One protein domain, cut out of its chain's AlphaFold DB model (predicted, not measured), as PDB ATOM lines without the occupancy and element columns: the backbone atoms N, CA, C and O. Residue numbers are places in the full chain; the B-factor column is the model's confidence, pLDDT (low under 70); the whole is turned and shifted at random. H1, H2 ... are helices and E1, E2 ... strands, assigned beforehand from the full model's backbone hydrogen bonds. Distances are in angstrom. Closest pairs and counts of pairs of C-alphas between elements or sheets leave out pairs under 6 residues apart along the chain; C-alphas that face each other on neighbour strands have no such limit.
ATOM      1  N   VAL A  14      33.527 -41.336  45.209       92.25
ATOM      2  CA  VAL A  14      32.088 -41.624  45.187       92.25
ATOM      3  C   VAL A  14      31.576 -41.573  43.762       92.25
ATOM      4  O   VAL A  14      32.085 -40.800  42.956       92.25
ATOM      5  N   THR A  15      30.548 -42.365  43.485       89.75
ATOM      6  CA  THR A  15      29.808 -42.309  42.228       89.75
ATOM      7  C   THR A  15      28.394 -41.832  42.514       89.75
ATOM      8  O   THR A  15      27.728 -42.379  43.396       89.75
ATOM      9  N   GLU A  16      27.934 -40.831  41.776       90.12
ATOM     10  CA  GLU A  16      26.588 -40.272  41.902       90.12
ATOM     11  C   GLU A  16      25.868 -40.370  40.557       90.12
ATOM     12  O   GLU A  16      26.479 -40.215  39.502       90.12
ATOM     13  N   CYS A  17      24.569 -40.675  40.587       86.06
ATOM     14  CA  CYS A  17      23.734 -40.617  39.394       86.06
ATOM     15  C   CYS A  17      23.392 -39.152  39.121       86.06
ATOM     16  O   CYS A  17      22.801 -38.489  39.977       86.06
ATOM     17  N   VAL A  18      23.717 -38.673  37.928       84.19
ATOM     18  CA  VAL A  18      23.427 -37.321  37.460       84.19
ATOM     19  C   VAL A  18      22.474 -37.420  36.270       84.19
ATOM     20  O   VAL A  18      22.595 -38.308  35.430       84.19
ATOM     21  N   GLY A  19      21.459 -36.560  36.235       77.31
ATOM     22  CA  GLY A  19      20.474 -36.532  35.154       77.31
ATOM     23  C   GLY A  19      19.082 -36.121  35.623       77.31
ATOM     24  O   GLY A  19      18.664 -36.418  36.742       77.31
ATOM     25  N   ALA A  20      18.354 -35.423  34.752       56.50
ATOM     26  CA  ALA A  20      16.970 -35.018  34.965       56.50
ATOM     27  C   ALA A  20      16.127 -35.469  33.763       56.50
ATOM     28  O   ALA A  20      16.196 -34.874  32.691       56.50
ATOM     29  N   GLY A  21      15.324 -36.523  33.931       66.81
ATOM     30  CA  GLY A  21      14.397 -37.002  32.899       66.81
ATOM     31  C   GLY A  21      14.862 -38.276  32.185       66.81
ATOM     32  O   GLY A  21      14.910 -39.330  32.809       66.81
ATOM     33  N   PHE A  22      15.117 -38.193  30.873       60.31
ATOM     34  CA  PHE A  22      15.295 -39.353  29.977       60.31
ATOM     35  C   PHE A  22      16.733 -39.875  29.851       60.31
ATOM     36  O   PHE A  22      16.924 -41.008  29.417       60.31
ATOM     37  N   GLU A  23      17.728 -39.084  30.247       65.88
ATOM     38  CA  GLU A  23      19.127 -39.504  30.295       65.88
ATOM     39  C   GLU A  23      19.608 -39.424  31.742       65.88
ATOM     40  O   GLU A  23      19.516 -38.384  32.396       65.88
ATOM     41  N   SER A  24      20.084 -40.558  32.243       75.94
ATOM     42  CA  SER A  24      20.894 -40.628  33.456       75.94
ATOM     43  C   SER A  24      22.311 -40.972  33.028       75.94
ATOM     44  O   SER A  24      22.485 -41.705  32.059       75.94
ATOM     45  N   TRP A  25      23.311 -40.426  33.701       84.81
ATOM     46  CA  TRP A  25      24.707 -40.847  33.653       84.81
ATOM     47  C   TRP A  25      25.234 -40.930  35.077       84.81
ATOM     48  O   TRP A  25      24.545 -40.568  36.034       84.81
ATOM     49  N   TYR A  26      26.433 -41.468  35.231       88.06
ATOM     50  CA  TYR A  26      27.087 -41.513  36.525       88.06
ATOM     51  C   TYR A  26      28.340 -40.657  36.472       88.06
ATOM     52  O   TYR A  26      29.041 -40.644  35.466       88.06
ATOM     53  N   GLU A  27      28.630 -39.964  37.561       91.69
ATOM     54  CA  GLU A  27      29.869 -39.212  37.714       91.69
ATOM     55  C   GLU A  27      30.648 -39.773  38.895       91.69
ATOM     56  O   GLU A  27      30.105 -39.936  39.991       91.69
ATOM     57  N   PHE A  28      31.928 -40.076  38.681       92.69
ATOM     58  CA  PHE A  28      32.862 -40.382  39.755       92.69
ATOM     59  C   PHE A  28      33.583 -39.113  40.207       92.69
ATOM     60  O   PHE A  28      34.123 -38.363  39.400       92.69
ATOM     61  N   THR A  29      33.634 -38.885  41.518       93.62
ATOM     62  CA  THR A  29      34.448 -37.830  42.135       93.62
ATOM     63  C   THR A  29      35.396 -38.453  43.151       93.62
ATOM     64  O   THR A  29      34.935 -39.057  44.128       93.62
ATOM     65  N   SER A  30      36.709 -38.266  42.987       94.69
ATOM     66  CA  SER A  30      37.692 -38.779  43.948       94.69
ATOM     67  C   SER A  30      37.615 -38.067  45.302       94.69
ATOM     68  O   SER A  30      37.121 -36.946  45.425       94.69
ATOM     69  N   GLU A  31      38.091 -38.708  46.368       93.62
ATOM     70  CA  GLU A  31      38.119 -38.108  47.708       93.62
ATOM     71  C   GLU A  31      38.974 -36.837  47.758       93.62
ATOM     72  O   GLU A  31      38.612 -35.883  48.453       93.62
ATOM     73  N   THR A  32      40.050 -36.785  46.970       91.69
ATOM     74  CA  THR A  32      40.898 -35.600  46.791       91.69
ATOM     75  C   THR A  32      40.094 -34.437  46.211       91.69
ATOM     76  O   THR A  32      40.090 -33.335  46.767       91.69
ATOM     77  N   GLU A  33      39.333 -34.696  45.147       92.50
ATOM     78  CA  GLU A  33      38.432 -33.725  44.524       92.50
ATOM     79  C   GLU A  33      37.280 -33.333  45.458       92.50
ATOM     80  O   GLU A  33      36.846 -32.174  45.509       92.50
ATOM     81  N   ARG A  34      36.815 -34.270  46.290       89.06
ATOM     82  CA  ARG A  34      35.797 -33.990  47.305       89.06
ATOM     83  C   ARG A  34      36.303 -33.091  48.424       89.06
ATOM     84  O   ARG A  34      35.540 -32.264  48.926       89.06
ATOM     85  N   ALA A  35      37.571 -33.225  48.794       89.38
ATOM     86  CA  ALA A  35      38.203 -32.445  49.848       89.38
ATOM     87  C   ALA A  35      38.448 -30.975  49.460       89.38
ATOM     88  O   ALA A  35      38.714 -30.160  50.347       89.38
ATOM     89  N   LYS A  36      38.317 -30.604  48.177       89.75
ATOM     90  CA  LYS A  36      38.353 -29.202  47.736       89.75
ATOM     91  C   LYS A  36      37.199 -28.421  48.387       89.75
ATOM     92  O   LYS A  36      36.026 -28.679  48.127       89.75
ATOM     93  N   LYS A  37      37.534 -27.461  49.260       81.25
ATOM     94  CA  LYS A  37      36.576 -26.625  50.013       81.25
ATOM     95  C   LYS A  37      36.498 -25.199  49.459       81.25
ATOM     96  O   LYS A  37      37.450 -24.685  48.875       81.25
ATOM     97  N   GLY A  38      35.372 -24.534  49.728       81.44
ATOM     98  CA  GLY A  38      35.117 -23.145  49.335       81.44
ATOM     99  C   GLY A  38      34.697 -22.984  47.871       81.44
ATOM    100  O   GLY A  38      34.740 -23.926  47.086       81.44
ATOM    101  N   ILE A  39      34.302 -21.762  47.503       77.94
ATOM    102  CA  ILE A  39      33.742 -21.433  46.178       77.94
ATOM    103  C   ILE A  39      34.721 -21.799  45.054       77.94
ATOM    104  O   ILE A  39      34.341 -22.433  44.077       77.94
ATOM    105  N   ARG A  40      36.008 -21.467  45.221       76.19
ATOM    106  CA  ARG A  40      37.048 -21.800  44.235       76.19
ATOM    107  C   ARG A  40      37.232 -23.310  44.077       76.19
ATOM    108  O   ARG A  40      37.420 -23.759  42.958       76.19
ATOM    109  N   GLY A  41      37.157 -24.068  45.172       77.25
ATOM    110  CA  GLY A  41      37.265 -25.527  45.146       77.25
ATOM    111  C   GLY A  41      36.081 -26.206  44.459       77.25
ATOM    112  O   GLY A  41      36.263 -27.244  43.839       77.25
ATOM    113  N   PHE A  42      34.893 -25.597  44.519       76.44
ATOM    114  CA  PHE A  42      33.717 -26.080  43.799       76.44
ATOM    115  C   PHE A  42      33.872 -25.914  42.280       76.44
ATOM    116  O   PHE A  42      33.639 -26.861  41.541       76.44
ATOM    117  N   PHE A  43      34.344 -24.751  41.814       77.88
ATOM    118  CA  PHE A  43      34.564 -24.502  40.380       77.88
ATOM    119  C   PHE A  43      35.740 -25.279  39.778       77.88
ATOM    120  O   PHE A  43      35.825 -25.399  38.561       77.88
ATOM    121  N   THR A  44      36.667 -25.765  40.605       84.94
ATOM    122  CA  THR A  44      37.818 -26.558  40.151       84.94
ATOM    123  C   THR A  44      37.680 -28.043  40.457       84.94
ATOM    124  O   THR A  44      38.661 -28.773  40.283       84.94
ATOM    125  N   ARG A  45      36.519 -28.486  40.954       86.00
ATOM    126  CA  ARG A  45      36.256 -29.906  41.161       86.00
ATOM    127  C   ARG A  45      36.131 -30.576  39.798       86.00
ATOM    128  O   ARG A  45      35.356 -30.130  38.960       86.00
ATOM    129  N   GLN A  46      36.909 -31.626  39.602       87.81
ATOM    130  CA  GLN A  46      36.849 -32.471  38.423       87.81
ATOM    131  C   GLN A  46      36.094 -33.753  38.771       87.81
ATOM    132  O   GLN A  46      36.263 -34.311  39.858       87.81
ATOM    133  N   THR A  47      35.237 -34.179  37.853       89.62
ATOM    134  CA  THR A  47      34.517 -35.449  37.914       89.62
ATOM    135  C   THR A  47      34.782 -36.222  36.628       89.62
ATOM    136  O   THR A  47      35.149 -35.638  35.608       89.62
ATOM    137  N   ILE A  48      34.670 -37.542  36.717       90.88
ATOM    138  CA  ILE A  48      34.873 -38.465  35.604       90.88
ATOM    139  C   ILE A  48      33.509 -38.984  35.173       90.88
ATOM    140  O   ILE A  48      32.796 -39.591  35.980       90.88
ATOM    141  N   ASP A  49      33.171 -38.783  33.903       89.25
ATOM    142  CA  ASP A  49      31.929 -39.286  33.326       89.25
ATOM    143  C   ASP A  49      31.999 -40.801  33.130       89.25
ATOM    144  O   ASP A  49      32.855 -41.335  32.414       89.25
ATOM    145  N   ILE A  50      31.034 -41.492  33.724       87.75
ATOM    146  CA  ILE A  50      30.798 -42.915  33.534       87.75
ATOM    147  C   ILE A  50      29.597 -43.065  32.587       87.75
ATOM    148  O   ILE A  50      28.509 -42.533  32.858       87.75
ATOM    149  N   PRO A  51      29.752 -43.794  31.468       79.38
ATOM    150  CA  PRO A  51      28.651 -44.064  30.562       79.38
ATOM    151  C   PRO A  51      27.513 -44.798  31.279       79.38
ATOM    152  O   PRO A  51      27.730 -45.763  32.001       79.38
ATOM    153  N   SER A  52      26.276 -44.381  31.019       73.12
ATOM    154  CA  SER A  52      25.060 -45.081  31.459       73.12
ATOM    155  C   SER A  52      24.602 -46.192  30.523       73.12
ATOM    156  O   SER A  52      23.525 -46.757  30.712       73.12
ATOM    157  N   VAL A  53      25.362 -46.450  29.460       66.44
ATOM    158  CA  VAL A  53      24.878 -47.223  28.320       66.44
ATOM    159  C   VAL A  53      24.629 -48.680  28.722       66.44
ATOM    160  O   VAL A  53      25.410 -49.287  29.447       66.44
ATOM    161  N   LEU A  54      23.520 -49.228  28.218       57.50
ATOM    162  CA  LEU A  54      23.074 -50.617  28.345       57.50
ATOM    163  C   LEU A  54      24.044 -51.572  27.618       57.50
ATOM    164  O   LEU A  54      23.764 -52.016  26.506       57.50
ATOM    165  N   GLY A  55      25.202 -51.845  28.214       71.31
ATOM    166  CA  GLY A  55      26.194 -52.810  27.734       71.31
ATOM    167  C   GLY A  55      26.450 -53.931  28.742       71.31
ATOM    168  O   GLY A  55      26.201 -53.778  29.939       71.31
ATOM    169  N   GLU A  56      26.947 -55.076  28.268       79.81
ATOM    170  CA  GLU A  56      27.491 -56.107  29.155       79.81
ATOM    171  C   GLU A  56      28.887 -55.689  29.623       79.81
ATOM    172  O   GLU A  56      29.769 -55.409  28.813       79.81
ATOM    173  N   HIS A  57      29.085 -55.673  30.938       85.38
ATOM    174  CA  HIS A  57      30.345 -55.297  31.569       85.38
ATOM    175  C   HIS A  57      30.845 -56.428  32.472       85.38
ATOM    176  O   HIS A  57      30.034 -57.039  33.182       85.38
ATOM    177  N   PRO A  58      32.164 -56.708  32.506       88.31
ATOM    178  CA  PRO A  58      32.733 -57.609  33.497       88.31
ATOM    179  C   PRO A  58      32.366 -57.157  34.911       88.31
ATOM    180  O   PRO A  58      32.529 -55.991  35.275       88.31
ATOM    181  N   ALA A  59      31.857 -58.084  35.718       90.81
ATOM    182  CA  ALA A  59      31.437 -57.793  37.077       90.81
ATOM    183  C   ALA A  59      31.713 -58.964  38.022       90.81
ATOM    184  O   ALA A  59      31.652 -60.135  37.643       90.81
ATOM    185  N   TRP A  60      31.957 -58.638  39.288       90.88
ATOM    186  CA  TRP A  60      32.173 -59.595  40.367       90.88
ATOM    187  C   TRP A  60      31.118 -59.401  41.447       90.88
ATOM    188  O   TRP A  60      30.978 -58.316  42.014       90.88
ATOM    189  N   HIS A  61      30.403 -60.474  41.775       95.19
ATOM    190  CA  HIS A  61      29.441 -60.506  42.871       95.19
ATOM    191  C   HIS A  61      30.014 -61.274  44.066       95.19
ATOM    192  O   HIS A  61      30.426 -62.427  43.946       95.19
ATOM    193  N   CYS A  62      29.990 -60.655  45.247       94.81
ATOM    194  CA  CYS A  62      30.279 -61.338  46.504       94.81
ATOM    195  C   CYS A  62      28.966 -61.815  47.154       94.81
ATOM    196  O   CYS A  62      28.274 -60.991  47.761       94.81
ATOM    197  N   PRO A  63      28.636 -63.124  47.138       96.06
ATOM    198  CA  PRO A  63      27.351 -63.618  47.645       96.06
ATOM    199  C   PRO A  63      27.172 -63.442  49.157       96.06
ATOM    200  O   PRO A  63      26.049 -63.352  49.646       96.06
ATOM    201  N   ARG A  64      28.271 -63.345  49.916       97.12
ATOM    202  CA  ARG A  64      28.232 -63.120  51.367       97.12
ATOM    203  C   ARG A  64      27.930 -61.665  51.720       97.12
ATOM    204  O   ARG A  64      27.143 -61.404  52.625       97.12
ATOM    205  N   CYS A  65      28.562 -60.727  51.017       96.56
ATOM    206  CA  CYS A  65      28.434 -59.294  51.284       96.56
ATOM    207  C   CYS A  65      27.301 -58.635  50.486       96.56
ATOM    208  O   CYS A  65      26.951 -57.498  50.791       96.56
ATOM    209  N   ARG A  66      26.754 -59.324  49.471       96.69
ATOM    210  CA  ARG A  66      25.766 -58.811  48.503       96.69
ATOM    211  C   ARG A  66      26.237 -57.534  47.797       96.69
ATOM    212  O   ARG A  66      25.452 -56.628  47.540       96.69
ATOM    213  N   LYS A  67      27.542 -57.453  47.530       94.88
ATOM    214  CA  LYS A  67      28.180 -56.334  46.825       94.88
ATOM    215  C   LYS A  67      28.545 -56.764  45.411       94.88
ATOM    216  O   LYS A  67      28.973 -57.905  45.222       94.88
ATOM    217  N   VAL A  68      28.403 -55.840  44.467       91.81
ATOM    218  CA  VAL A  68      28.826 -55.993  43.073       91.81
ATOM    219  C   VAL A  68      29.896 -54.948  42.783       91.81
ATOM    220  O   VAL A  68      29.717 -53.779  43.117       91.81
ATOM    221  N   LEU A  69      31.005 -55.384  42.194       89.75
ATOM    222  CA  LEU A  69      31.997 -54.522  41.558       89.75
ATOM    223  C   LEU A  69      31.840 -54.695  40.050       89.75
ATOM    224  O   LEU A  69      31.894 -55.827  39.576       89.75
ATOM    225  N   MET A  70      31.633 -53.605  39.320       87.81
ATOM    226  CA  MET A  70      31.477 -53.606  37.864       87.81
ATOM    227  C   MET A  70      32.635 -52.837  37.228       87.81
ATOM    228  O   MET A  70      33.066 -51.827  37.782       87.81
ATOM    229  N   TRP A  71      33.130 -53.326  36.093       86.81
ATOM    230  CA  TRP A  71      34.210 -52.707  35.333       86.81
ATOM    231  C   TRP A  71      33.656 -51.994  34.102       86.81
ATOM    232  O   TRP A  71      33.113 -52.638  33.206       86.81
TER     233      TRP A  71
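This is residues 14 to 71 of the 76 residues of an uncharacterized protein of Ruminococcaceae bacterium D16 (UniProt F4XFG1). A small three-stranded sheet, E1, E2 and E3, lies in the middle of a loose, drawn-out model, with two short helices, H1 and H2, toward one end and a separate two-stranded hairpin, E4 and E5, toward the other. Residues 62 to 67, at the turn of that hairpin, stick out. The printed part has 58 residues, with five named strands and two named helices in the order E1, E2, H1, H2, E3, E4, E5; the class is mixed, helices and strands. The larger sheet has the order E1, E2, E3 and the smaller E4, E5, both antiparallel. The whole is loose, with a radius of gyration of the C-alphas of 14.7 A, and flat, with spans of 42 by 30 by 16 A.

E1, residues 14 to 18, begins with C-alpha 14 at (32.088, -41.624, 45.187) and is 12.4 A long. E2, residues 25 to 30, is the longest strand, at 16.7 A. H1, residues 31 to 35, spans 6.1 A, and H2, residues 38 to 43, spans 9.1 A, with C-alpha 38 at (35.117, -23.145, 49.335). E3, residues 48 to 50, spans 6.4 A. E4, residues 59 to 62, spans 10.1 A, and E5, residues 67 to 70, spans 9.9 A, ending with C-alpha 70 at (31.477, -53.606, 37.864).

E1 and E2 form a hairpin, antiparallel at 152 degrees; N 16 and O 27 are within hydrogen-bond range at 2.9 A. On the other side of E2, E3 is antiparallel to it at 144 degrees, with N 50 and O 26 at 2.8 A. E1 and E3 are edge strands, and E2 is the inner strand. H1 follows E2 by a tight link and is not on the sheet; the closest C-alphas of E1 and H1, those of Val 14 and Glu 31, are 7.4 A apart. H1 and H2 are near each other, their closest C-alphas 8.3 A apart, and H2 is not on the sheet. In both helices every O i to N i+4 pair is within hydrogen-bond range. E4 and E5 form a second hairpin, antiparallel at 167 degrees, with N 60 and O 69 at 2.8 A. E4 and E5 are apart from E1, E2, E3, H1 and H2.

The two C-alphas farthest apart, those of Arg 40 and Pro 63, are 43.1 A from each other. Residues 62 to 67 stand free. The printed part has no cut. No link is long; those from E1 to E2 and from E3 to E4 are short, and the others are tight. The mean pLDDT of the printed part is 84.7, and residues 20 to 23 and 53 to 54 are under 70.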